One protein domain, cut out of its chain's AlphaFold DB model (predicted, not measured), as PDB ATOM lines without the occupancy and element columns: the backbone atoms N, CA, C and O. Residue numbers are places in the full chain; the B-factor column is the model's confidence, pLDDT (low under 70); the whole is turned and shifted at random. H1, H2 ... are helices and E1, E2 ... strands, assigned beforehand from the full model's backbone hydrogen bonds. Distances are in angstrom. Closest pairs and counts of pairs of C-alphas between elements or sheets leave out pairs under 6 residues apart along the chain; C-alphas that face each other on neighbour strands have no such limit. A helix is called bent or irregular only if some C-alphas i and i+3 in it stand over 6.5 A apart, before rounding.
ATOM      1  N   LYS A  30      30.753   5.312  30.949       55.03
ATOM      2  CA  LYS A  30      29.299   5.501  31.125       55.03
ATOM      3  C   LYS A  30      28.490   5.356  29.820       55.03
ATOM      4  O   LYS A  30      27.305   5.047  29.867       55.03
ATOM      5  N   TRP A  31      29.138   5.558  28.671       53.06
ATOM      6  CA  TRP A  31      28.517   5.553  27.338       53.06
ATOM      7  C   TRP A  31      28.148   4.154  26.831       53.06
ATOM      8  O   TRP A  31      27.189   4.011  26.077       53.06
ATOM      9  N   ASP A  32      28.866   3.119  27.269       65.75
ATOM     10  CA  ASP A  32      28.653   1.750  26.790       65.75
ATOM     11  C   ASP A  32      27.300   1.204  27.282       65.75
ATOM     12  O   ASP A  32      26.579   0.534  26.545       65.75
ATOM     13  N   THR A  33      26.902   1.563  28.504       66.75
ATOM     14  CA  THR A  33      25.628   1.150  29.107       66.75
ATOM     15  C   THR A  33      24.422   1.853  28.476       66.75
ATOM     16  O   THR A  33      23.398   1.213  28.245       66.75
ATOM     17  N   GLU A  34      24.520   3.150  28.165       70.19
ATOM     18  CA  GLU A  34      23.423   3.897  27.525       70.19
ATOM     19  C   GLU A  34      23.130   3.373  26.112       70.19
ATOM     20  O   GLU A  34      21.967   3.226  25.734       70.19
ATOM     21  N   LEU A  35      24.174   3.010  25.360       74.56
ATOM     22  CA  LEU A  35      24.036   2.410  24.032       74.56
ATOM     23  C   LEU A  35      23.399   1.016  24.083       74.56
ATOM     24  O   LEU A  35      22.539   0.719  23.257       74.56
ATOM     25  N   VAL A  36      23.758   0.186  25.070       73.88
ATOM     26  CA  VAL A  36      23.127  -1.131  25.286       73.88
ATOM     27  C   VAL A  36      21.643  -0.981  25.624       73.88
ATOM     28  O   VAL A  36      20.810  -1.689  25.059       73.88
ATOM     29  N   ILE A  37      21.290  -0.030  26.493       75.56
ATOM     30  CA  ILE A  37      19.890   0.236  26.853       75.56
ATOM     31  C   ILE A  37      19.104   0.735  25.636       75.56
ATOM     32  O   ILE A  37      18.001   0.255  25.382       75.56
ATOM     33  N   LEU A  38      19.663   1.658  24.851       78.56
ATOM     34  CA  LEU A  38      19.015   2.172  23.645       78.56
ATOM     35  C   LEU A  38      18.803   1.066  22.602       78.56
ATOM     36  O   LEU A  38      17.723   0.958  22.023       78.56
ATOM     37  N   PHE A  39      19.801   0.207  22.408       82.88
ATOM     38  CA  PHE A  39      19.705  -0.953  21.529       82.88
ATOM     39  C   PHE A  39      18.632  -1.951  21.996       82.88
ATOM     40  O   PHE A  39      17.849  -2.440  21.184       82.88
ATOM     41  N   TYR A  40      18.542  -2.202  23.303       83.75
ATOM     42  CA  TYR A  40      17.503  -3.041  23.898       83.75
ATOM     43  C   TYR A  40      16.096  -2.448  23.727       83.75
ATOM     44  O   TYR A  40      15.158  -3.159  23.377       83.75
ATOM     45  N   ILE A  41      15.932  -1.135  23.913       81.38
ATOM     46  CA  ILE A  41      14.646  -0.459  23.679       81.38
ATOM     47  C   ILE A  41      14.235  -0.587  22.209       81.38
ATOM     48  O   ILE A  41      13.074  -0.878  21.920       81.38
ATOM     49  N   LEU A  42      15.177  -0.402  21.280       80.75
ATOM     50  CA  LEU A  42      14.929  -0.591  19.851       80.75
ATOM     51  C   LEU A  42      14.533  -2.037  19.536       80.75
ATOM     52  O   LEU A  42      13.584  -2.234  18.781       80.75
ATOM     53  N   SER A  43      15.197  -3.033  20.130       82.00
ATOM     54  CA  SER A  43      14.870  -4.443  19.889       82.00
ATOM     55  C   SER A  43      13.490  -4.821  20.413       82.00
ATOM     56  O   SER A  43      12.696  -5.371  19.659       82.00
ATOM     57  N   VAL A  44      13.147  -4.413  21.635       81.44
ATOM     58  CA  VAL A  44      11.806  -4.616  22.207       81.44
ATOM     59  C   VAL A  44      10.729  -3.873  21.409       81.44
ATOM     60  O   VAL A  44       9.613  -4.361  21.263       81.44
ATOM     61  N   SER A  45      11.046  -2.706  20.841       77.12
ATOM     62  CA  SER A  45      10.101  -1.946  20.008       77.12
ATOM     63  C   SER A  45       9.827  -2.606  18.650       77.12
ATOM     64  O   SER A  45       8.785  -2.341  18.047       77.12
ATOM     65  N   LEU A  46      10.723  -3.470  18.158       80.19
ATOM     66  CA  LEU A  46      10.466  -4.265  16.957       80.19
ATOM     67  C   LEU A  46       9.490  -5.421  17.218       80.19
ATOM     68  O   LEU A  46       8.832  -5.852  16.273       80.19
ATOM     69  N   ASP A  47       9.323  -5.883  18.461       81.12
ATOM     70  CA  ASP A  47       8.464  -7.036  18.764       81.12
ATOM     71  C   ASP A  47       6.979  -6.784  18.402       81.12
ATOM     72  O   ASP A  47       6.403  -7.586  17.665       81.12
ATOM     73  N   PRO A  48       6.336  -5.652  18.773       80.25
ATOM     74  CA  PRO A  48       4.992  -5.325  18.283       80.25
ATOM     75  C   PRO A  48       4.949  -5.060  16.770       80.25
ATOM     76  O   PRO A  48       3.919  -5.254  16.123       80.25
ATOM     77  N   LEU A  49       6.063  -4.615  16.181       81.38
ATOM     78  CA  LEU A  49       6.168  -4.368  14.743       81.38
ATOM     79  C   LEU A  49       6.095  -5.674  13.940       81.38
ATOM     80  O   LEU A  49       5.520  -5.684  12.848       81.38
ATOM     81  N   LEU A  50       6.603  -6.778  14.499       81.81
ATOM     82  CA  LEU A  50       6.493  -8.114  13.909       81.81
ATOM     83  C   LEU A  50       5.040  -8.534  13.698       81.81
ATOM     84  O   LEU A  50       4.732  -9.142  12.673       81.81
ATOM     85  N   PHE A  51       4.126  -8.155  14.598       85.94
ATOM     86  CA  PHE A  51       2.709  -8.474  14.429       85.94
ATOM     87  C   PHE A  51       2.134  -7.854  13.157       85.94
ATOM     88  O   PHE A  51       1.380  -8.518  12.455       85.94
ATOM     89  N   TYR A  52       2.551  -6.642  12.783       83.62
ATOM     90  CA  TYR A  52       2.157  -6.031  11.509       83.62
ATOM     91  C   TYR A  52       2.825  -6.671  10.285       83.62
ATOM     92  O   TYR A  52       2.338  -6.489   9.163       83.62
ATOM     93  N   GLY A  53       3.921  -7.405  10.483       84.81
ATOM     94  CA  GLY A  53       4.573  -8.226   9.465       84.81
ATOM     95  C   GLY A  53       3.776  -9.478   9.091       84.81
ATOM     96  O   GLY A  53       4.010 -10.034   8.021       84.81
ATOM     97  N   LEU A  54       2.802  -9.885   9.916       87.12
ATOM     98  CA  LEU A  54       1.868 -10.959   9.584       87.12
ATOM     99  C   LEU A  54       0.890 -10.479   8.507       87.12
ATOM    100  O   LEU A  54       0.204  -9.462   8.670       87.12
ATOM    101  N   ILE A  55       0.824 -11.200   7.394       85.06
ATOM    102  CA  ILE A  55      -0.071 -10.932   6.267       85.06
ATOM    103  C   ILE A  55      -0.921 -12.175   6.036       85.06
ATOM    104  O   ILE A  55      -0.398 -13.281   5.935       85.06
ATOM    105  N   LEU A  56      -2.237 -11.997   5.930       86.12
ATOM    106  CA  LEU A  56      -3.133 -13.084   5.561       86.12
ATOM    107  C   LEU A  56      -3.226 -13.195   4.040       86.12
ATOM    108  O   LEU A  56      -3.578 -12.231   3.360       86.12
ATOM    109  N   ASN A  57      -2.920 -14.380   3.516       81.56
ATOM    110  CA  ASN A  57      -3.135 -14.708   2.115       81.56
ATOM    111  C   ASN A  57      -4.558 -15.248   1.932       81.56
ATOM    112  O   ASN A  57      -4.908 -16.291   2.488       81.56
ATOM    113  N   ASP A  58      -5.362 -14.555   1.131       73.69
ATOM    114  CA  ASP A  58      -6.743 -14.952   0.862       73.69
ATOM    115  C   ASP A  58      -6.882 -16.182  -0.016       73.69
ATOM    116  O   ASP A  58      -7.812 -16.958   0.189       73.69
ATOM    117  N   GLU A  59      -5.986 -16.357  -0.985       73.38
ATOM    118  CA  GLU A  59      -6.095 -17.426  -1.977       73.38
ATOM    119  C   GLU A  59      -5.845 -18.786  -1.333       73.38
ATOM    120  O   GLU A  59      -6.547 -19.757  -1.599       73.38
ATOM    121  N   ARG A  60      -4.850 -18.839  -0.442       70.75
ATOM    122  CA  ARG A  60      -4.398 -20.074   0.207       70.75
ATOM    123  C   ARG A  60      -4.829 -20.196   1.668       70.75
ATOM    124  O   ARG A  60      -4.591 -21.236   2.278       70.75
ATOM    125  N   LYS A  61      -5.483 -19.170   2.230       76.94
ATOM    126  CA  LYS A  61      -5.949 -19.119   3.631       76.94
ATOM    127  C   LYS A  61      -4.835 -19.485   4.618       76.94
ATOM    128  O   LYS A  61      -4.968 -20.393   5.434       76.94
ATOM    129  N   CYS A  62      -3.702 -18.803   4.487       83.19
ATOM    130  CA  CYS A  62      -2.499 -19.018   5.292       83.19
ATOM    131  C   CYS A  62      -1.912 -17.675   5.753       83.19
ATOM    132  O   CYS A  62      -2.211 -16.620   5.186       83.19
ATOM    133  N   VAL A  63      -1.082 -17.714   6.793       87.00
ATOM    134  CA  VAL A  63      -0.359 -16.558   7.328       87.00
ATOM    135  C   VAL A  63       1.042 -16.540   6.734       87.00
ATOM    136  O   VAL A  63       1.818 -17.471   6.922       87.00
ATOM    137  N   VAL A  64       1.375 -15.450   6.052       84.81
ATOM    138  CA  VAL A  64       2.718 -15.175   5.545       84.81
ATOM    139  C   VAL A  64       3.392 -14.180   6.478       84.81
ATOM    140  O   VAL A  64       2.831 -13.128   6.790       84.81
ATOM    141  N   VAL A  65       4.609 -14.505   6.907       84.94
ATOM    142  CA  VAL A  65       5.482 -13.591   7.649       84.94
ATOM    143  C   VAL A  65       6.522 -13.027   6.689       84.94
ATOM    144  O   VAL A  65       7.063 -13.753   5.852       84.94
ATOM    145  N   ASP A  66       6.817 -11.731   6.791       81.25
ATOM    146  CA  ASP A  66       7.926 -11.148   6.037       81.25
ATOM    147  C   ASP A  66       9.263 -11.684   6.572       81.25
ATOM    148  O   ASP A  66       9.781 -11.238   7.598       81.25
ATOM    149  N   THR A  67       9.830 -12.647   5.847       81.81
ATOM    150  CA  THR A  67      11.097 -13.307   6.198       81.81
ATOM    151  C   THR A  67      12.273 -12.336   6.341       81.81
ATOM    152  O   THR A  67      13.234 -12.644   7.047       81.81
ATOM    153  N   LYS A  68      12.235 -11.156   5.699       83.81
ATOM    154  CA  LYS A  68      13.274 -10.130   5.887       83.81
ATOM    155  C   LYS A  68      13.140  -9.490   7.262       83.81
ATOM    156  O   LYS A  68      14.143  -9.338   7.955       83.81
ATOM    157  N   LEU A  69      11.916  -9.141   7.654       81.25
ATOM    158  CA  LEU A  69      11.628  -8.534   8.953       81.25
ATOM    159  C   LEU A  69      11.922  -9.515  10.096       81.25
ATOM    160  O   LEU A  69      12.556  -9.138  11.077       81.25
ATOM    161  N   GLU A  70      11.532 -10.779   9.925       84.06
ATOM    162  CA  GLU A  70      11.789 -11.858  10.880       84.06
ATOM    163  C   GLU A  70      13.290 -12.050  11.130       84.06
ATOM    164  O   GLU A  70      13.743 -12.007  12.273       84.06
ATOM    165  N   LYS A  71      14.093 -12.178  10.063       87.31
ATOM    166  CA  LYS A  71      15.551 -12.321  10.187       87.31
ATOM    167  C   LYS A  71      16.186 -11.126  10.888       87.31
ATOM    168  O   LYS A  71      17.031 -11.317  11.759       87.31
ATOM    169  N   ILE A  72      15.787  -9.904  10.528       87.50
ATOM    170  CA  ILE A  72      16.311  -8.682  11.154       87.50
ATOM    171  C   ILE A  72      15.986  -8.669  12.650       87.50
ATOM    172  O   ILE A  72      16.875  -8.399  13.455       87.50
ATOM    173  N   ALA A  73      14.751  -8.999  13.030       86.75
ATOM    174  CA  ALA A  73      14.350  -9.036  14.430       86.75
ATOM    175  C   ALA A  73      15.108 -10.110  15.218       86.75
ATOM    176  O   ALA A  73      15.629  -9.805  16.285       86.75
ATOM    177  N   ILE A  74      15.257 -11.327  14.679       88.31
ATOM    178  CA  ILE A  74      16.019 -12.409  15.326       88.31
ATOM    179  C   ILE A  74      17.483 -12.009  15.527       88.31
ATOM    180  O   ILE A  74      18.039 -12.225  16.606       88.31
ATOM    181  N   VAL A  75      18.110 -11.394  14.520       91.00
ATOM    182  CA  VAL A  75      19.496 -10.912  14.619       91.00
ATOM    183  C   VAL A  75      19.608  -9.821  15.683       91.00
ATOM    184  O   VAL A  75      20.489  -9.892  16.536       91.00
ATOM    185  N   LEU A  76      18.701  -8.843  15.681       87.00
ATOM    186  CA  LEU A  76      18.718  -7.744  16.645       87.00
ATOM    187  C   LEU A  76      18.462  -8.231  18.079       87.00
ATOM    188  O   LEU A  76      19.149  -7.803  19.003       87.00
ATOM    189  N   ARG A  77      17.519  -9.162  18.254       87.50
ATOM    190  CA  ARG A  77      17.213  -9.829  19.526       87.50
ATOM    191  C   ARG A  77      18.443 -10.563  20.058       87.50
ATOM    192  O   ARG A  77      18.862 -10.317  21.182       87.50
ATOM    193  N   SER A  78      19.081 -11.365  19.206       91.38
ATOM    194  CA  SER A  78      20.288 -12.125  19.554       91.38
ATOM    195  C   SER A  78      21.443 -11.207  19.963       91.38
ATOM    196  O   SER A  78      22.119 -11.452  20.960       91.38
ATOM    197  N   LEU A  79      21.657 -10.117  19.223       89.19
ATOM    198  CA  LEU A  79      22.650  -9.100  19.572       89.19
ATOM    199  C   LEU A  79      22.321  -8.416  20.910       89.19
ATOM    200  O   LEU A  79      23.235  -8.123  21.679       89.19
ATOM    201  N   ALA A  80      21.037  -8.191  21.208       86.81
ATOM    202  CA  ALA A  80      20.604  -7.496  22.422       86.81
ATOM    203  C   ALA A  80      20.874  -8.382  23.630       86.81
ATOM    204  O   ALA A  80      21.513  -7.936  24.583       86.81
ATOM    205  N   ASP A  81      20.482  -9.650  23.530       85.62
ATOM    206  CA  ASP A  81      20.699 -10.658  24.557       85.62
ATOM    207  C   ASP A  81      22.199 -10.845  24.831       85.62
ATOM    208  O   ASP A  81      22.621 -10.783  25.985       85.62
ATOM    209  N   LEU A  82      23.039 -10.962  23.794       89.00
ATOM    210  CA  LEU A  82      24.494 -11.070  23.964       89.00
ATOM    211  C   LEU A  82      25.108  -9.818  24.608       89.00
ATOM    212  O   LEU A  82      25.942  -9.938  25.507       89.00
ATOM    213  N   SER A  83      24.690  -8.623  24.180       83.81
ATOM    214  CA  SER A  83      25.190  -7.358  24.733       83.81
ATOM    215  C   SER A  83      24.805  -7.175  26.208       83.81
ATOM    216  O   SER A  83      25.616  -6.733  27.025       83.81
ATOM    217  N   TYR A  84      23.588  -7.586  26.571       80.75
ATOM    218  CA  TYR A  84      23.078  -7.524  27.933       80.75
ATOM    219  C   TYR A  84      23.763  -8.557  28.837       80.75
ATOM    220  O   TYR A  84      24.223  -8.211  29.926       80.75
ATOM    221  N   ILE A  85      23.920  -9.799  28.363       82.62
ATOM    222  CA  ILE A  85      24.647 -10.861  29.075       82.62
ATOM    223  C   ILE A  85      26.110 -10.460  29.294       82.62
ATOM    224  O   ILE A  85      26.630 -10.639  30.392       82.62
ATOM    225  N   TRP A  86      26.763  -9.853  28.301       81.50
ATOM    226  CA  TRP A  86      28.116  -9.314  28.449       81.50
ATOM    227  C   TRP A  86      28.200  -8.259  29.561       81.50
ATOM    228  O   TRP A  86      29.108  -8.308  30.395       81.50
ATOM    229  N   SER A  87      27.232  -7.336  29.617       72.38
ATOM    230  CA  SER A  87      27.170  -6.349  30.700       72.38
ATOM    231  C   SER A  87      26.994  -7.020  32.059       72.38
ATOM    232  O   SER A  87      27.704  -6.676  33.000       72.38
ATOM    233  N   ILE A  88      26.105  -8.012  32.154       73.12
ATOM    234  CA  ILE A  88      25.876  -8.777  33.381       73.12
ATOM    235  C   ILE A  88      27.148  -9.507  33.828       73.12
ATOM    236  O   ILE A  88      27.492  -9.438  35.000       73.12
ATOM    237  N   ILE A  89      27.880 -10.171  32.930       74.62
ATOM    238  CA  ILE A  89      29.116 -10.898  33.278       74.62
ATOM    239  C   ILE A  89      30.179  -9.941  33.837       74.62
ATOM    240  O   ILE A  89      30.858 -10.270  34.811       74.62
ATOM    241  N   ARG A  90      30.294  -8.735  33.268       65.38
ATOM    242  CA  ARG A  90      31.195  -7.677  33.754       65.38
ATOM    243  C   ARG A  90      30.783  -7.147  35.135       65.38
ATOM    244  O   ARG A  90      31.645  -6.775  35.928       65.38
ATOM    245  N   ASP A  91      29.484  -7.118  35.412       65.62
ATOM    246  CA  ASP A  91      28.890  -6.521  36.610       65.62
ATOM    247  C   ASP A  91      28.685  -7.529  37.768       65.62
ATOM    248  O   ASP A  91      28.765  -7.160  38.941       65.62
ATOM    249  N   ILE A  92      28.508  -8.826  37.495       61.12
ATOM    250  CA  ILE A  92      28.314  -9.877  38.515       61.12
ATOM    251  C   ILE A  92      29.491  -9.971  39.500       61.12
ATOM    252  O   ILE A  92      29.283 -10.346  40.651       61.12
ATOM    253  N   GLY A  93      30.699  -9.550  39.112       59.50
ATOM    254  CA  GLY A  93      31.862  -9.513  40.004       59.50
ATOM    255  C   GLY A  93      31.722  -8.609  41.244       59.50
ATOM    256  O   GLY A  93      32.551  -8.720  42.141       59.50
ATOM    257  N   GLY A  94      30.705  -7.734  41.332       58.28
ATOM    258  CA  GLY A  94      30.540  -6.832  42.487       58.28
ATOM    259  C   GLY A  94      29.118  -6.410  42.886       58.28
ATOM    260  O   GLY A  94      28.980  -5.713  43.887       58.28
ATOM    261  N   ILE A  95      28.059  -6.782  42.150       58.31
ATOM    262  CA  ILE A  95      26.737  -6.119  42.277       58.31
ATOM    263  C   ILE A  95      25.616  -7.049  42.808       58.31
ATOM    264  O   ILE A  95      24.527  -6.579  43.138       58.31
ATOM    265  N   ALA A  96      25.864  -8.353  42.986       54.75
ATOM    266  CA  ALA A  96      24.845  -9.309  43.452       54.75
ATOM    267  C   ALA A  96      24.217  -8.927  44.816       54.75
ATOM    268  O   ALA A  96      22.995  -8.930  44.953       54.75
ATOM    269  N   GLU A  97      25.032  -8.486  45.779       55.41
ATOM    270  CA  GLU A  97      24.581  -8.032  47.108       55.41
ATOM    271  C   GLU A  97      23.773  -6.717  47.056       55.41
ATOM    272  O   GLU A  97      22.830  -6.505  47.819       55.41
ATOM    273  N   ILE A  98      24.088  -5.827  46.108       60.09
ATOM    274  CA  ILE A  98      23.445  -4.507  45.981       60.09
ATOM    275  C   ILE A  98      22.102  -4.617  45.241       60.09
ATOM    276  O   ILE A  98      21.134  -3.951  45.613       60.09
ATOM    277  N   ILE A  99      22.016  -5.474  44.216       60.12
ATOM    278  CA  ILE A  99      20.788  -5.708  43.439       60.12
ATOM    279  C   ILE A  99      19.705  -6.368  44.300       60.12
ATOM    280  O   ILE A  99      18.554  -5.932  44.249       60.12
ATOM    281  N   VAL A 100      20.055  -7.355  45.136       57.22
ATOM    282  CA  VAL A 100      19.111  -7.979  46.084       57.22
ATOM    283  C   VAL A 100      18.593  -6.943  47.095       57.22
ATOM    284  O   VAL A 100      17.384  -6.849  47.328       57.22
ATOM    285  N   ALA A 101      19.466  -6.065  47.604       59.47
ATOM    286  CA  ALA A 101      19.081  -4.990  48.520       59.47
ATOM    287  C   ALA A 101      18.177  -3.915  47.867       59.47
ATOM    288  O   ALA A 101      17.277  -3.385  48.526       59.47
ATOM    289  N   LEU A 102      18.372  -3.598  46.577       59.78
ATOM    290  CA  LEU A 102      17.534  -2.640  45.841       59.78
ATOM    291  C   LEU A 102      16.192  -3.234  45.380       59.78
ATOM    292  O   LEU A 102      15.178  -2.536  45.447       59.78
ATOM    293  N   MET A 103      16.162  -4.499  44.937       56.41
ATOM    294  CA  MET A 103      14.941  -5.160  44.447       56.41
ATOM    295  C   MET A 103      13.921  -5.447  45.552       56.41
ATOM    296  O   MET A 103      12.725  -5.493  45.282       56.41
ATOM    297  N   THR A 104      14.357  -5.539  46.811       57.47
ATOM    298  CA  THR A 104      13.449  -5.685  47.963       57.47
ATOM    299  C   THR A 104      12.642  -4.399  48.248       57.47
ATOM    300  O   THR A 104      11.726  -4.405  49.072       57.47
ATOM    301  N   ARG A 105      12.931  -3.268  47.572       63.69
ATOM    302  CA  ARG A 105      12.223  -1.992  47.779       63.69
ATOM    303  C   ARG A 105      11.058  -1.784  46.794       63.69
ATOM    304  O   ARG A 105      11.294  -1.511  45.616       63.69
ATOM    305  N   PRO A 106       9.797  -1.724  47.267       62.00
ATOM    306  CA  PRO A 106       8.624  -1.569  46.396       62.00
ATOM    307  C   PRO A 106       8.563  -0.232  45.632       62.00
ATOM    308  O   PRO A 106       7.918  -0.144  44.587       62.00
ATOM    309  N   ALA A 107       9.254   0.814  46.100       67.38
ATOM    310  CA  ALA A 107       9.334   2.104  45.406       67.38
ATOM    311  C   ALA A 107      10.164   2.042  44.108       67.38
ATOM    312  O   ALA A 107       9.835   2.715  43.133       67.38
ATOM    313  N   VAL A 108      11.208   1.208  44.075       64.56
ATOM    314  CA  VAL A 108      12.069   1.034  42.894       64.56
ATOM    315  C   VAL A 108      11.307   0.284  41.803       64.56
ATOM    316  O   VAL A 108      11.301   0.717  40.655       64.56
ATOM    317  N   PHE A 109      10.567  -0.763  42.180       62.31
ATOM    318  CA  PHE A 109       9.680  -1.492  41.271       62.31
ATOM    319  C   PHE A 109       8.621  -0.581  40.631       62.31
ATOM    320  O   PHE A 109       8.422  -0.622  39.418       62.31
ATOM    321  N   ARG A 110       7.986   0.300  41.420       65.81
ATOM    322  CA  ARG A 110       7.029   1.290  40.891       65.81
ATOM    323  C   ARG A 110       7.678   2.256  39.899       65.81
ATOM    324  O   ARG A 110       7.079   2.542  38.869       65.81
ATOM    325  N   SER A 111       8.890   2.726  40.187       67.38
ATOM    326  CA  SER A 111       9.612   3.658  39.312       67.38
ATOM    327  C   SER A 111      10.008   3.009  37.979       67.38
ATOM    328  O   SER A 111       9.766   3.574  36.916       67.38
ATOM    329  N   ILE A 112      10.529   1.777  38.024       65.50
ATOM    330  CA  ILE A 112      10.884   1.002  36.827       65.50
ATOM    331  C   ILE A 112       9.633   0.676  36.000       65.50
ATOM    332  O   ILE A 112       9.647   0.842  34.785       65.50
ATOM    333  N   SER A 113       8.534   0.281  36.647       66.31
ATOM    334  CA  SER A 113       7.258   0.001  35.976       66.31
ATOM    335  C   SER A 113       6.716   1.228  35.231       66.31
ATOM    336  O   SER A 113       6.369   1.135  34.056       66.31
ATOM    337  N   MET A 114       6.740   2.407  35.861       64.25
ATOM    338  CA  MET A 114       6.340   3.663  35.212       64.25
ATOM    339  C   MET A 114       7.275   4.057  34.064       64.25
ATOM    340  O   MET A 114       6.801   4.526  33.032       64.25
ATOM    341  N   ALA A 115       8.585   3.844  34.208       62.97
ATOM    342  CA  ALA A 115       9.556   4.122  33.151       62.97
ATOM    343  C   ALA A 115       9.355   3.206  31.931       62.97
ATOM    344  O   ALA A 115       9.397   3.676  30.798       62.97
ATOM    345  N   ILE A 116       9.063   1.922  32.154       63.16
ATOM    346  CA  ILE A 116       8.740   0.966  31.085       63.16
ATOM    347  C   ILE A 116       7.426   1.354  30.393       63.16
ATOM    348  O   ILE A 116       7.371   1.374  29.163       63.16
ATOM    349  N   LEU A 117       6.391   1.723  31.160       59.44
ATOM    350  CA  LEU A 117       5.116   2.199  30.606       59.44
ATOM    351  C   LEU A 117       5.261   3.496  29.795       59.44
ATOM    352  O   LEU A 117       4.523   3.686  28.834       59.44
ATOM    353  N   ALA A 118       6.177   4.387  30.182       59.84
ATOM    354  CA  ALA A 118       6.405   5.661  29.501       59.84
ATOM    355  C   ALA A 118       7.263   5.525  28.230       59.84
ATOM    356  O   ALA A 118       7.121   6.328  27.309       59.84
ATOM    357  N   VAL A 119       8.157   4.531  28.185       63.62
ATOM    358  CA  VAL A 119       9.063   4.279  27.052       63.62
ATOM    359  C   VAL A 119       8.390   3.472  25.947       63.62
ATOM    360  O   VAL A 119       8.686   3.686  24.771       63.62
ATOM    361  N   LEU A 120       7.479   2.558  26.290       62.12
ATOM    362  CA  LEU A 120       6.735   1.813  25.285       62.12
ATOM    363  C   LEU A 120       5.728   2.750  24.608       62.12
ATOM    364  O   LEU A 120       4.910   3.361  25.297       62.12
ATOM    365  N   PRO A 121       5.734   2.868  23.270       65.56
ATOM    366  CA  PRO A 121       4.723   3.625  22.552       65.56
ATOM    367  C   PRO A 121       3.371   2.930  22.733       65.56
ATOM    368  O   PRO A 121       2.979   2.068  21.949       65.56
ATOM    369  N   VAL A 122       2.661   3.320  23.791       67.88
ATOM    370  CA  VAL A 122       1.359   2.793  24.211       67.88
ATOM    371  C   VAL A 122       0.415   2.595  23.010       67.88
ATOM    372  O   VAL A 122      -0.114   1.493  22.854       67.88
ATOM    373  N   PRO A 123       0.276   3.553  22.068       70.25
ATOM    374  CA  PRO A 123      -0.579   3.366  20.894       70.25
ATOM    375  C   PRO A 123      -0.110   2.260  19.937       70.25
ATOM    376  O   PRO A 123      -0.937   1.576  19.338       70.25
ATOM    377  N   GLN A 124       1.204   2.073  19.778       69.50
ATOM    378  CA  GLN A 124       1.758   1.045  18.893       69.50
ATOM    379  C   GLN A 124       1.532  -0.350  19.466       69.50
ATOM    380  O   GLN A 124       1.152  -1.247  18.721       69.50
ATOM    381  N   VAL A 125       1.700  -0.511  20.779       77.75
ATOM    382  CA  VAL A 125       1.483  -1.784  21.477       77.75
ATOM    383  C   VAL A 125       0.012  -2.190  21.398       77.75
ATOM    384  O   VAL A 125      -0.303  -3.289  20.944       77.75
ATOM    385  N   PHE A 126      -0.905  -1.284  21.749       81.12
ATOM    386  CA  PHE A 126      -2.342  -1.559  21.682       81.12
ATOM    387  C   PHE A 126      -2.828  -1.823  20.250       81.12
ATOM    388  O   PHE A 126      -3.580  -2.770  20.028       81.12
ATOM    389  N   GLY A 127      -2.365  -1.045  19.264       83.38
ATOM    390  CA  GLY A 127      -2.709  -1.271  17.858       83.38
ATOM    391  C   GLY A 127      -2.165  -2.595  17.315       83.38
ATOM    392  O   GLY A 127      -2.879  -3.311  16.618       83.38
ATOM    393  N   ALA A 128      -0.927  -2.955  17.670       85.31
ATOM    394  CA  ALA A 128      -0.301  -4.199  17.233       85.31
ATOM    395  C   ALA A 128      -1.002  -5.430  17.821       85.31
ATOM    396  O   ALA A 128      -1.274  -6.385  17.095       85.31
ATOM    397  N   PHE A 129      -1.352  -5.398  19.112       86.50
ATOM    398  CA  PHE A 129      -2.135  -6.467  19.729       86.50
ATOM    399  C   PHE A 129      -3.529  -6.577  19.120       86.50
ATOM    400  O   PHE A 129      -3.978  -7.684  18.835       86.50
ATOM    401  N   TRP A 130      -4.202  -5.453  18.865       88.25
ATOM    402  CA  TRP A 130      -5.502  -5.468  18.197       88.25
ATOM    403  C   TRP A 130      -5.419  -6.070  16.784       88.25
ATOM    404  O   TRP A 130      -6.245  -6.910  16.418       88.25
ATOM    405  N   TYR A 131      -4.386  -5.716  16.015       89.25
ATOM    406  CA  TYR A 131      -4.109  -6.309  14.705       89.25
ATOM    407  C   TYR A 131      -3.865  -7.822  14.805       89.25
ATOM    408  O   TYR A 131      -4.482  -8.606  14.084       89.25
ATOM    409  N   PHE A 132      -3.016  -8.247  15.743       89.88
ATOM    410  CA  PHE A 132      -2.721  -9.657  15.982       89.88
ATOM    411  C   PHE A 132      -3.968 -10.456  16.379       89.88
ATOM    412  O   PHE A 132      -4.225 -11.521  15.819       89.88
ATOM    413  N   PHE A 133      -4.787  -9.938  17.297       89.12
ATOM    414  CA  PHE A 133      -6.036 -10.590  17.688       89.12
ATOM    415  C   PHE A 133      -7.061 -10.626  16.553       89.12
ATOM    416  O   PHE A 133      -7.774 -11.620  16.428       89.12
ATOM    417  N   SER A 134      -7.093  -9.614  15.681       89.31
ATOM    418  CA  SER A 134      -7.924  -9.642  14.469       89.31
ATOM    419  C   SER A 134      -7.537 -10.810  13.555       89.31
ATOM    420  O   SER A 134      -8.407 -11.551  13.100       89.31
ATOM    421  N   ILE A 135      -6.231 -11.031  13.349       88.50
ATOM    422  CA  ILE A 135      -5.719 -12.195  12.607       88.50
ATOM    423  C   ILE A 135      -6.102 -13.502  13.306       88.50
ATOM    424  O   ILE A 135      -6.605 -14.414  12.656       88.50
ATOM    425  N   GLN A 136      -5.907 -13.602  14.624       88.25
ATOM    426  CA  GLN A 136      -6.269 -14.810  15.370       88.25
ATOM    427  C   GLN A 136      -7.763 -15.139  15.266       88.25
ATOM    428  O   GLN A 136      -8.123 -16.309  15.170       88.25
ATOM    429  N   ARG A 137      -8.639 -14.128  15.253       89.00
ATOM    430  CA  ARG A 137     -10.084 -14.334  15.069       89.00
ATOM    431  C   ARG A 137     -10.428 -14.831  13.669       89.00
ATOM    432  O   ARG A 137     -11.256 -15.731  13.563       89.00
ATOM    433  N   GLU A 138      -9.771 -14.321  12.630       84.12
ATOM    434  CA  GLU A 138      -9.919 -14.843  11.261       84.12
ATOM    435  C   GLU A 138      -9.470 -16.313  11.175       84.12
ATOM    436  O   GLU A 138     -10.195 -17.162  10.661       84.12
ATOM    437  N   ILE A 139      -8.317 -16.645  11.765       83.38
ATOM    438  CA  ILE A 139      -7.794 -18.021  11.818       83.38
ATOM    439  C   ILE A 139      -8.743 -18.947  12.592       83.38
ATOM    440  O   ILE A 139      -8.974 -20.081  12.178       83.38
ATOM    441  N   ALA A 140      -9.321 -18.478  13.701       85.31
ATOM    442  CA  ALA A 140     -10.301 -19.241  14.470       85.31
ATOM    443  C   ALA A 140     -11.576 -19.520  13.658       85.31
ATOM    444  O   ALA A 140     -12.110 -20.626  13.733       85.31
ATOM    445  N   CYS A 141     -12.028 -18.555  12.846       83.38
ATOM    446  CA  CYS A 141     -13.136 -18.765  11.916       83.38
ATOM    447  C   CYS A 141     -12.804 -19.871  10.903       83.38
ATOM    448  O   CYS A 141     -13.593 -20.797  10.710       83.38
ATOM    449  N   TRP A 142     -11.603 -19.832  10.316       81.31
ATOM    450  CA  TRP A 142     -11.135 -20.868   9.389       81.31
ATOM    451  C   TRP A 142     -11.073 -22.250  10.048       81.31
ATOM    452  O   TRP A 142     -11.520 -23.229   9.452       81.31
ATOM    453  N   GLY A 143     -10.599 -22.328  11.294       79.12
ATOM    454  CA  GLY A 143     -10.593 -23.566  12.075       79.12
ATOM    455  C   GLY A 143     -11.997 -24.119  12.338       79.12
ATOM    456  O   GLY A 143     -12.225 -25.317  12.183       79.12
ATOM    457  N   HIS A 144     -12.961 -23.257  12.669       79.00
ATOM    458  CA  HIS A 144     -14.349 -23.664  12.896       79.00
ATOM    459  C   HIS A 144     -15.033 -24.153  11.605       79.00
ATOM    460  O   HIS A 144     -15.722 -25.171  11.611       79.00
ATOM    461  N   ALA A 145     -14.801 -23.478  10.475       76.19
ATOM    462  CA  ALA A 145     -15.296 -23.912   9.166       76.19
ATOM    463  C   ALA A 145     -14.694 -25.264   8.738       76.19
ATOM    464  O   ALA A 145     -15.390 -26.125   8.203       76.19
ATOM    465  N   CYS A 146     -13.409 -25.469   9.032       75.12
ATOM    466  CA  CYS A 146     -12.676 -26.699   8.747       75.12
ATOM    467  C   CYS A 146     -13.226 -27.910   9.526       75.12
ATOM    468  O   CYS A 146     -13.292 -28.998   8.968       75.12
ATOM    469  N   GLN A 147     -13.708 -27.726  10.765       73.62
ATOM    470  CA  GLN A 147     -14.370 -28.795  11.537       73.62
ATOM    471  C   GLN A 147     -15.716 -29.235  10.945       73.62
ATOM    472  O   GLN A 147     -16.150 -30.361  11.178       73.62
ATOM    473  N   SER A 148     -16.379 -28.365  10.181       67.19
ATOM    474  CA  SER A 148     -17.655 -28.680   9.536       67.19
ATOM    475  C   SER A 148     -17.493 -29.441   8.212       67.19
ATOM    476  O   SER A 148     -18.485 -29.941   7.683       67.19
ATOM    477  N   GLY A 149     -16.279 -29.504   7.653       63.88
ATOM    478  CA  GLY A 149     -15.973 -30.208   6.408       63.88
ATOM    479  C   GLY A 149     -15.189 -31.499   6.655       63.88
ATOM    480  O   GLY A 149     -14.270 -31.536   7.467       63.88
ATOM    481  N   ASN A 150     -15.504 -32.569   5.924       58.94
ATOM    482  CA  ASN A 150     -14.720 -33.803   6.001       58.94
ATOM    483  C   ASN A 150     -13.338 -33.602   5.348       58.94
ATOM    484  O   ASN A 150     -13.260 -33.191   4.191       58.94
ATOM    485  N   GLY A 151     -12.258 -33.947   6.062       58.38
ATOM    486  CA  GLY A 151     -10.911 -34.090   5.484       58.38
ATOM    487  C   GLY A 151     -10.050 -32.821   5.404       58.38
ATOM    488  O   GLY A 151      -9.219 -32.716   4.508       58.38
ATOM    489  N   CYS A 152     -10.225 -31.857   6.309       66.88
ATOM    490  CA  CYS A 152      -9.450 -30.615   6.309       66.88
ATOM    491  C   CYS A 152      -8.270 -30.667   7.312       66.88
ATOM    492  O   CYS A 152      -8.474 -30.685   8.523       66.88
ATOM    493  N   GLU A 153      -7.025 -30.681   6.813       64.75
ATOM    494  CA  GLU A 153      -5.808 -30.466   7.618       64.75
ATOM    495  C   GLU A 153      -5.419 -28.982   7.543       64.75
ATOM    496  O   GLU A 153      -4.924 -28.484   6.528       64.75
ATOM    497  N   PHE A 154      -5.692 -28.235   8.612       66.12
ATOM    498  CA  PHE A 154      -5.477 -26.793   8.630       66.12
ATOM    499  C   PHE A 154      -4.074 -26.435   9.126       66.12
ATOM    500  O   PHE A 154      -3.800 -26.416  10.327       66.12
ATOM    501  N   ARG A 155      -3.179 -26.108   8.187       69.56
ATOM    502  CA  ARG A 155      -1.846 -25.565   8.483       69.56
ATOM    503  C   ARG A 155      -1.835 -24.049   8.314       69.56
ATOM    504  O   ARG A 155      -2.056 -23.539   7.216       69.56
ATOM    505  N   ILE A 156      -1.566 -23.339   9.409       72.19
ATOM    506  CA  ILE A 156      -1.647 -21.871   9.489       72.19
ATOM    507  C   ILE A 156      -0.472 -21.188   8.774       72.19
ATOM    508  O   ILE A 156      -0.680 -20.184   8.100       72.19
ATOM    509  N   PHE A 157       0.741 -21.735   8.903       71.62
ATOM    510  CA  PHE A 157       1.991 -21.127   8.412       71.62
ATOM    511  C   PHE A 157       2.536 -21.753   7.123       71.62
ATOM    512  O   PHE A 157       3.532 -21.283   6.583       71.62
ATOM    513  N   ASP A 158       1.892 -22.809   6.633       71.88
ATOM    514  CA  ASP A 158       2.311 -23.519   5.430       71.88
ATOM    515  C   ASP A 158       1.443 -23.071   4.251       71.88
ATOM    516  O   ASP A 158       0.224 -23.273   4.241       71.88
ATOM    517  N   CYS A 159       2.073 -22.390   3.295       74.06
ATOM    518  CA  CYS A 159       1.434 -21.877   2.088       74.06
ATOM    519  C   CYS A 159       1.847 -22.658   0.829       74.06
ATOM    520  O   CYS A 159       1.528 -22.183  -0.264       74.06
ATOM    521  N   ASP A 160       2.582 -23.771   0.965       68.19
ATOM    522  CA  ASP A 160       3.244 -24.461  -0.154       68.19
ATOM    523  C   ASP A 160       2.534 -25.752  -0.601       68.19
ATOM    524  O   ASP A 160       2.831 -26.277  -1.670       68.19
ATOM    525  N   ASP A 161       1.554 -26.248   0.160       59.44
ATOM    526  CA  ASP A 161       0.947 -27.546  -0.138       59.44
ATOM    527  C   ASP A 161      -0.334 -27.445  -0.987       59.44
ATOM    528  O   ASP A 161      -1.291 -26.735  -0.660       59.44
ATOM    529  N   GLY A 162      -0.349 -28.194  -2.092       53.28
ATOM    530  CA  GLY A 162      -1.424 -28.276  -3.084       53.28
ATOM    531  C   GLY A 162      -2.628 -29.107  -2.636       53.28
ATOM    532  O   GLY A 162      -3.402 -29.565  -3.479       53.28
ATOM    533  N   THR A 163      -2.804 -29.325  -1.330       55.47
ATOM    534  CA  THR A 163      -4.039 -29.907  -0.810       55.47
ATOM    535  C   THR A 163      -5.175 -28.974  -1.196       55.47
ATOM    536  O   THR A 163      -5.179 -27.796  -0.834       55.47
ATOM    537  N   LEU A 164      -6.121 -29.505  -1.972       50.47
ATOM    538  CA  LEU A 164      -7.330 -28.833  -2.424       50.47
ATOM    539  C   LEU A 164      -8.175 -28.457  -1.198       50.47
ATOM    540  O   LEU A 164      -9.151 -29.118  -0.851       50.47
ATOM    541  N   ARG A 165      -7.766 -27.401  -0.491       62.22
ATOM    542  CA  ARG A 165      -8.587 -26.727   0.501       62.22
ATOM    543  C   ARG A 165      -9.846 -26.344  -0.259       62.22
ATOM    544  O   ARG A 165      -9.759 -25.709  -1.309       62.22
ATOM    545  N   ASN A 166     -11.017 -26.708   0.248       62.44
ATOM    546  CA  ASN A 166     -12.261 -26.131  -0.251       62.44
ATOM    547  C   ASN A 166     -12.305 -24.663   0.203       62.44
ATOM    548  O   ASN A 166     -13.027 -24.303   1.127       62.44
ATOM    549  N   VAL A 167     -11.479 -23.816  -0.425       67.38
ATOM    550  CA  VAL A 167     -11.338 -22.379  -0.145       67.38
ATOM    551  C   VAL A 167     -12.695 -21.690  -0.281       67.38
ATOM    552  O   VAL A 167     -12.993 -20.772   0.477       67.38
ATOM    553  N   THR A 168     -13.549 -22.194  -1.176       66.19
ATOM    554  CA  THR A 168     -14.953 -21.795  -1.325       66.19
ATOM    555  C   THR A 168     -15.744 -21.991  -0.031       66.19
ATOM    556  O   THR A 168     -16.373 -21.050   0.425       66.19
ATOM    557  N   LEU A 169     -15.620 -23.144   0.642       67.06
ATOM    558  CA  LEU A 169     -16.292 -23.406   1.921       67.06
ATOM    559  C   LEU A 169     -15.774 -22.472   3.024       67.06
ATOM    560  O   LEU A 169     -16.557 -21.928   3.791       67.06
ATOM    561  N   LEU A 170     -14.468 -22.208   3.077       69.69
ATOM    562  CA  LEU A 170     -13.911 -21.240   4.030       69.69
ATOM    563  C   LEU A 170     -14.396 -19.804   3.765       69.69
ATOM    564  O   LEU A 170     -14.667 -19.067   4.710       69.69
ATOM    565  N   ASN A 171     -14.503 -19.407   2.496       69.31
ATOM    566  CA  ASN A 171     -15.015 -18.096   2.092       69.31
ATOM    567  C   ASN A 171     -16.510 -17.942   2.383       69.31
ATOM    568  O   ASN A 171     -16.935 -16.869   2.812       69.31
ATOM    569  N   ASP A 172     -17.295 -18.997   2.186       66.31
ATOM    570  CA  ASP A 172     -18.727 -18.998   2.485       66.31
ATOM    571  C   ASP A 172     -18.964 -18.930   3.997       66.31
ATOM    572  O   ASP A 172     -19.843 -18.202   4.461       66.31
ATOM    573  N   PHE A 173     -18.135 -19.630   4.782       67.38
ATOM    574  CA  PHE A 173     -18.265 -19.638   6.235       67.38
ATOM    575  C   PHE A 173     -17.769 -18.353   6.903       67.38
ATOM    576  O   PHE A 173     -18.422 -17.823   7.802       67.38
ATOM    577  N   CYS A 174     -16.634 -17.831   6.448       73.81
ATOM    578  CA  CYS A 174     -16.008 -16.615   6.965       73.81
ATOM    579  C   CYS A 174     -16.250 -15.433   6.021       73.81
ATOM    580  O   CYS A 174     -15.340 -14.665   5.707       73.81
ATOM    581  N   SER A 175     -17.485 -15.313   5.525       61.75
ATOM    582  CA  SER A 175     -17.865 -14.240   4.617       61.75
ATOM    583  C   SER A 175     -17.950 -12.897   5.335       61.75
ATOM    584  O   SER A 175     -18.567 -12.739   6.385       61.75
ATOM    585  N   VAL A 176     -17.321 -11.909   4.710       61.03
ATOM    586  CA  VAL A 176     -17.117 -10.550   5.224       61.03
ATOM    587  C   VAL A 176     -18.322  -9.633   4.922       61.03
ATOM    588  O   VAL A 176     -18.428  -8.522   5.448       61.03
ATOM    589  N   ASN A 177     -19.258 -10.117   4.095       55.03
ATOM    590  CA  ASN A 177     -20.457  -9.402   3.662       55.03
ATOM    591  C   ASN A 177     -21.674  -9.674   4.571       55.03
ATOM    592  O   ASN A 177     -21.883 -10.805   5.007       55.03
ATOM    593  N   PRO A 178     -22.539  -8.666   4.804       51.91
ATOM    594  CA  PRO A 178     -23.609  -8.711   5.809       51.91
ATOM    595  C   PRO A 178     -24.774  -9.666   5.486       51.91
ATOM    596  O   PRO A 178     -25.733  -9.745   6.249       51.91
ATOM    597  N   SER A 179     -24.721 -10.410   4.380       45.91
ATOM    598  CA  SER A 179     -25.791 -11.320   3.953       45.91
ATOM    599  C   SER A 179     -25.770 -12.677   4.676       45.91
ATOM    600  O   SER A 179     -26.765 -13.397   4.630       45.91
ATOM    601  N   SER A 180     -24.673 -13.025   5.359       51.72
ATOM    602  CA  SER A 180     -24.465 -14.331   6.010       51.72
ATOM    603  C   SER A 180     -24.102 -14.220   7.497       51.72
ATOM    604  O   SER A 180     -23.393 -15.072   8.029       51.72
ATOM    605  N   ALA A 181     -24.617 -13.203   8.199       52.62
ATOM    606  CA  ALA A 181     -24.387 -12.927   9.629       52.62
ATOM    607  C   ALA A 181     -24.830 -14.046  10.613       52.62
ATOM    608  O   ALA A 181     -24.941 -13.814  11.812       52.62
ATOM    609  N   LYS A 182     -25.105 -15.263  10.127       52.12
ATOM    610  CA  LYS A 182     -25.524 -16.423  10.921       52.12
ATOM    611  C   LYS A 182     -24.409 -17.424  11.247       52.12
ATOM    612  O   LYS A 182     -24.700 -18.364  11.977       52.12
ATOM    613  N   LEU A 183     -23.182 -17.274  10.731       62.78
ATOM    614  CA  LEU A 183     -22.190 -18.360  10.801       62.78
ATOM    615  C   LEU A 183     -21.011 -18.156  11.769       62.78
ATOM    616  O   LEU A 183     -20.585 -19.127  12.392       62.78
ATOM    617  N   PHE A 184     -20.494 -16.934  11.932       72.06
ATOM    618  CA  PHE A 184     -19.410 -16.641  12.878       72.06
ATOM    619  C   PHE A 184     -19.418 -15.165  13.293       72.06
ATOM    620  O   PHE A 184     -19.512 -14.279  12.445       72.06
ATOM    621  N   ASP A 185     -19.306 -14.893  14.596       78.94
ATOM    622  CA  ASP A 185     -19.286 -13.529  15.133       78.94
ATOM    623  C   ASP A 185     -17.847 -13.022  15.315       78.94
ATOM    624  O   ASP A 185     -17.083 -13.529  16.138       78.94
ATOM    625  N   PHE A 186     -17.466 -11.989  14.563       78.62
ATOM    626  CA  PHE A 186     -16.150 -11.351  14.668       78.62
ATOM    627  C   PHE A 186     -16.078 -10.270  15.762       78.62
ATOM    628  O   PHE A 186     -14.974  -9.871  16.149       78.62
ATOM    629  N   GLY A 187     -17.217  -9.813  16.297       84.62
ATOM    630  CA  GLY A 187     -17.297  -8.796  17.343       84.62
ATOM    631  C   GLY A 187     -16.547  -7.504  16.994       84.62
ATOM    632  O   GLY A 187     -16.645  -6.979  15.886       84.62
ATOM    633  N   ILE A 188     -15.738  -7.011  17.937       85.44
ATOM    634  CA  ILE A 188     -14.960  -5.760  17.812       85.44
ATOM    635  C   ILE A 188     -13.925  -5.754  16.671       85.44
ATOM    636  O   ILE A 188     -13.382  -4.700  16.338       85.44
ATOM    637  N   TYR A 189     -13.644  -6.918  16.080       87.31
ATOM    638  CA  TYR A 189     -12.673  -7.096  15.000       87.31
ATOM    639  C   TYR A 189     -13.324  -7.144  13.612       87.31
ATOM    640  O   TYR A 189     -12.613  -7.212  12.610       87.31
ATOM    641  N   LEU A 190     -14.658  -7.075  13.524       83.06
ATOM    642  CA  LEU A 190     -15.389  -7.132  12.254       83.06
ATOM    643  C   LEU A 190     -14.919  -6.050  11.264       83.06
ATOM    644  O   LEU A 190     -14.656  -6.352  10.102       83.06
ATOM    645  N   ASP A 191     -14.722  -4.816  11.738       81.00
ATOM    646  CA  ASP A 191     -14.218  -3.685  10.934       81.00
ATOM    647  C   ASP A 191     -12.796  -3.949  10.385       81.00
ATOM    648  O   ASP A 191     -12.460  -3.587   9.253       81.00
ATOM    649  N   ALA A 192     -11.957  -4.663  11.146       84.88
ATOM    650  CA  ALA A 192     -10.605  -5.034  10.726       84.88
ATOM    651  C   ALA A 192     -10.620  -6.037   9.565       84.88
ATOM    652  O   ALA A 192      -9.839  -5.915   8.615       84.88
ATOM    653  N   VAL A 193     -11.529  -7.012   9.631       84.00
ATOM    654  CA  VAL A 193     -11.716  -8.033   8.595       84.00
ATOM    655  C   VAL A 193     -12.346  -7.410   7.339       84.00
ATOM    656  O   VAL A 193     -11.850  -7.632   6.231       84.00
ATOM    657  N   GLN A 194     -13.366  -6.558   7.511       82.06
ATOM    658  CA  GLN A 194     -14.080  -5.857   6.432       82.06
ATOM    659  C   GLN A 194     -13.230  -4.859   5.661       82.06
ATOM    660  O   GLN A 194     -13.294  -4.799   4.434       82.06
ATOM    661  N   SER A 195     -12.375  -4.108   6.349       81.50
ATOM    662  CA  SER A 195     -11.497  -3.123   5.710       81.50
ATOM    663  C   SER A 195     -10.420  -3.739   4.796       81.50
ATOM    664  O   SER A 195      -9.673  -3.003   4.132       81.50
ATOM    665  N   GLY A 196     -10.297  -5.075   4.779       80.50
ATOM    666  CA  GLY A 196      -9.268  -5.805   4.036       80.50
ATOM    667  C   GLY A 196      -7.851  -5.509   4.533       80.50
ATOM    668  O   GLY A 196      -6.873  -5.808   3.851       80.50
ATOM    669  N   MET A 197      -7.720  -4.892   5.713       84.75
ATOM    670  CA  MET A 197      -6.441  -4.452   6.263       84.75
ATOM    671  C   MET A 197      -5.482  -5.627   6.479       84.75
ATOM    672  O   MET A 197      -4.296  -5.504   6.178       84.75
ATOM    673  N   LEU A 198      -6.002  -6.766   6.945       85.75
ATOM    674  CA  LEU A 198      -5.217  -7.963   7.266       85.75
ATOM    675  C   LEU A 198      -4.512  -8.588   6.047       85.75
ATOM    676  O   LEU A 198      -3.494  -9.264   6.190       85.75
ATOM    677  N   ARG A 199      -5.043  -8.329   4.846       84.44
ATOM    678  CA  ARG A 199      -4.523  -8.812   3.554       84.44
ATOM    679  C   ARG A 199      -3.557  -7.828   2.903       84.44
ATOM    680  O   ARG A 199      -2.856  -8.159   1.954       84.44
ATOM    681  N   SER A 200      -3.532  -6.581   3.374       83.69
ATOM    682  CA  SER A 200      -2.711  -5.545   2.758       83.69
ATOM    683  C   SER A 200      -1.234  -5.751   3.084       83.69
ATOM    684  O   SER A 200      -0.868  -5.971   4.233       83.69
ATOM    685  N   THR A 201      -0.358  -5.580   2.098       81.31
ATOM    686  CA  THR A 201       1.100  -5.533   2.303       81.31
ATOM    687  C   THR A 201       1.578  -4.159   2.792       81.31
ATOM    688  O   THR A 201       2.692  -4.013   3.288       81.31
ATOM    689  N   ASN A 202       0.732  -3.127   2.700       83.06
ATOM    690  CA  ASN A 202       1.102  -1.752   3.014       83.06
ATOM    691  C   ASN A 202       1.118  -1.494   4.527       83.06
ATOM    692  O   ASN A 202       0.081  -1.202   5.123       83.06
ATOM    693  N   PHE A 203       2.309  -1.498   5.134       81.50
ATOM    694  CA  PHE A 203       2.500  -1.243   6.569       81.50
ATOM    695  C   PHE A 203       1.807   0.043   7.059       81.50
ATOM    696  O   PHE A 203       1.054   0.021   8.030       81.50
ATOM    697  N   ARG A 204       1.975   1.161   6.335       80.25
ATOM    698  CA  ARG A 204       1.355   2.452   6.698       80.25
ATOM    699  C   ARG A 204      -0.169   2.367   6.761       80.25
ATOM    700  O   ARG A 204      -0.780   2.977   7.631       80.25
ATOM    701  N   ARG A 205      -0.783   1.594   5.859       85.81
ATOM    702  CA  ARG A 205      -2.237   1.395   5.835       85.81
ATOM    703  C   ARG A 205      -2.703   0.645   7.081       85.81
ATOM    704  O   ARG A 205      -3.708   1.045   7.655       85.81
ATOM    705  N   LYS A 206      -1.962  -0.381   7.519       87.19
ATOM    706  CA  LYS A 206      -2.267  -1.137   8.746       87.19
ATOM    707  C   LYS A 206      -2.239  -0.235   9.977       87.19
ATOM    708  O   LYS A 206      -3.208  -0.193  10.728       87.19
ATOM    709  N   VAL A 207      -1.174   0.553  10.126       83.00
ATOM    710  CA  VAL A 207      -1.017   1.481  11.259       83.00
ATOM    711  C   VAL A 207      -2.115   2.544  11.271       83.00
ATOM    712  O   VAL A 207      -2.737   2.768  12.306       83.00
ATOM    713  N   MET A 208      -2.401   3.170  10.126       84.38
ATOM    714  CA  MET A 208      -3.435   4.208  10.028       84.38
ATOM    715  C   MET A 208      -4.838   3.674  10.337       84.38
ATOM    716  O   MET A 208      -5.622   4.355  10.992       84.38
ATOM    717  N   GLN A 209      -5.155   2.457   9.893       85.44
ATOM    718  CA  GLN A 209      -6.437   1.813  10.186       85.44
ATOM    719  C   GLN A 209      -6.562   1.448  11.671       85.44
ATOM    720  O   GLN A 209      -7.580   1.763  12.281       85.44
ATOM    721  N   CYS A 210      -5.513   0.887  12.288       84.12
ATOM    722  CA  CYS A 210      -5.498   0.613  13.730       84.12
ATOM    723  C   CYS A 210      -5.655   1.901  14.552       84.12
ATOM    724  O   CYS A 210      -6.422   1.942  15.513       84.12
ATOM    725  N   PHE A 211      -4.983   2.977  14.137       82.75
ATOM    726  CA  PHE A 211      -5.129   4.293  14.752       82.75
ATOM    727  C   PHE A 211      -6.556   4.836  14.599       82.75
ATOM    728  O   PHE A 211      -7.165   5.255  15.581       82.75
ATOM    729  N   SER A 212      -7.124   4.777  13.390       85.06
ATOM    730  CA  SER A 212      -8.499   5.220  13.134       85.06
ATOM    731  C   SER A 212      -9.516   4.424  13.951       85.06
ATOM    732  O   SER A 212     -10.470   5.010  14.457       85.06
ATOM    733  N   TRP A 213      -9.339   3.111  14.088       86.06
ATOM    734  CA  TRP A 213     -10.200   2.281  14.924       86.06
ATOM    735  C   TRP A 213     -10.077   2.669  16.403       86.06
ATOM    736  O   TRP A 213     -11.093   2.894  17.061       86.06
ATOM    737  N   GLY A 214      -8.855   2.850  16.919       83.06
ATOM    738  CA  GLY A 214      -8.627   3.286  18.301       83.06
ATOM    739  C   GLY A 214      -9.288   4.634  18.612       83.06
ATOM    740  O   GLY A 214     -10.000   4.763  19.605       83.06
ATOM    741  N   VAL A 215      -9.148   5.615  17.715       82.62
ATOM    742  CA  VAL A 215      -9.800   6.931  17.843       82.62
ATOM    743  C   VAL A 215     -11.326   6.813  17.817       82.62
ATOM    744  O   VAL A 215     -12.000   7.472  18.609       82.62
ATOM    745  N   ARG A 216     -11.894   5.966  16.945       83.25
ATOM    746  CA  ARG A 216     -13.347   5.731  16.899       83.25
ATOM    747  C   ARG A 216     -13.869   5.178  18.224       83.25
ATOM    748  O   ARG A 216     -14.887   5.663  18.690       83.25
ATOM    749  N   ASN A 217     -13.161   4.238  18.850       77.19
ATOM    750  CA  ASN A 217     -13.588   3.633  20.117       77.19
ATOM    751  C   ASN A 217     -13.447   4.584  21.315       77.19
ATOM    752  O   ASN A 217     -14.304   4.587  22.191       77.19
ATOM    753  N   LEU A 218     -12.425   5.447  21.328       72.00
ATOM    754  CA  LEU A 218     -12.285   6.488  22.357       72.00
ATOM    755  C   LEU A 218     -13.381   7.560  22.262       72.00
ATOM    756  O   LEU A 218     -13.790   8.119  23.276       72.00
ATOM    757  N   ARG A 219     -13.894   7.825  21.056       62.53
ATOM    758  CA  ARG A 219     -14.950   8.817  20.810       62.53
ATOM    759  C   ARG A 219     -16.327   8.411  21.359       62.53
ATOM    760  O   ARG A 219     -17.186   9.273  21.469       62.53
ATOM    761  N   PHE A 220     -16.534   7.139  21.706       55.53
ATOM    762  CA  PHE A 220     -17.779   6.635  22.305       55.53
ATOM    763  C   PHE A 220     -17.733   6.532  23.842       55.53
ATOM    764  O   PHE A 220     -18.702   6.080  24.446       55.53
ATOM    765  N   GLY A 221     -16.622   6.927  24.476       48.59
ATOM    766  CA  GLY A 221     -16.444   6.901  25.934       48.59
ATOM    767  C   GLY A 221     -16.532   8.267  26.625       48.59
ATOM    768  O   GLY A 221     -16.158   8.352  27.794       48.59
ATOM    769  N   LEU A 222     -16.964   9.318  25.918       43.22
ATOM    770  CA  LEU A 222     -17.067  10.697  26.413       43.22
ATOM    771  C   LEU A 222     -18.448  11.281  26.107       43.22
ATOM    772  O   LEU A 222     -18.936  11.040  24.979       43.22
TER     773      LEU A 222
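This is residues 30 to 222 of the 222 residues of the protein "PREDICTED: cyclic nucleotide-gated" of Prunus dulcis (UniProt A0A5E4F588). Two long helices, H1 and H2a, lie side by side as a long helical hairpin whose turn is the small strand hairpin E1 and E2; beyond the other end the chain folds back through H2b and H3 into the long helix H4. H5, H6 and H7 pack crosswise on H4, and residues 88 to 115 stick out. The printed part has 193 residues, with seven named helices and two named strands in the order H1 E1 E2 H2 H3 H4 H5 H6 H7; the sheet, E1 - E2, is antiparallel. The class is mostly helix, and the whole is loose, with a radius of gyration of the C-alphas of 21.9 A and spans of 66 by 48 by 30 A.

H1, residues 30 to 53, begins with C-alpha 30 at (29.299, 5.501, 31.125), measures 35.6 A and has a kink of 30 degrees near residue 47. It is neither bent nor irregular, but only just: C-alphas 45 and 48 are 6.4 A apart. E1 is residues 54 to 57, 9.7 A, and E2 residues 62 to 65, 9.9 A. H2, residues 67 to 103, was assigned as one helix by its hydrogen bonds but is bent, with C-alphas 93 and 96 being 7.8 A apart. Its arms are H2a, residues 67 to 93, 39.9 A, and H2b, residues 96 to 103, 10.8 A, at a steep tilt of 67 degrees. H2a is itself irregular, with C-alphas 90 and 93 being 6.55 A apart. H3 is residues 106 to 119, 20.2 A, and H4 residues 122 to 147, 37.5 A, beginning at (1.359, 2.793, 24.211). H5 is residues 167 to 173, 9.8 A. H6, residues 187 to 194, 11.7 A, is irregular, with C-alphas 188 and 191 being 7.2 A apart. H7, residues 203 to 218, 23.0 A, ends with C-alpha 218 at (-12.285, 6.488, 22.357).

The hub, H4, touches H1, H5, H6 and H7. Its residues 124 to 132 touch residues 48 to 52 of H1, closest at the C-alphas of Pro 48 and Ala 128, 5.5 A, at a shallow tilt of 35.0 degrees, only just short of steep, the same way. H5, H6 and H7 each stand about perpendicular to H4, at 77, 87 and 82 degrees; their closest C-alphas to it are Leu 170 to Ala 145, 6.0 A, Tyr 189 to Ser 134, 5.4 A, and Cys 210 to Gly 127, 5.3 A. H1 and H2a touch, opposite ways at a shallow tilt of 31 degrees, closest at the C-alphas of Tyr 40 and Ala 80, 5.6 A. In the hairpin E1 and E2, N 55 and O 64 are within hydrogen-bond range at 2.8 A, as are N 57 and O 62 at 2.9 A. H2a and H4 are apart, and H3 and H4 meet only through their link. In H2b, H3, H4, H5 and H7 every O i to N i+4 pair is within hydrogen-bond range; in H1 14 of 20 are, in H2a 22 of 23 and in H6 2 of 4.

The two C-alphas farthest apart, those of Gly 94 and Ser 179, are 68.4 A apart. The printed part has no cut; the links H4 to H5 and H5 to H6 are long. Mean pLDDT of the printed part is 74.1, with 73 residues under 70, among them residues 90 to 122 and 160 to 173.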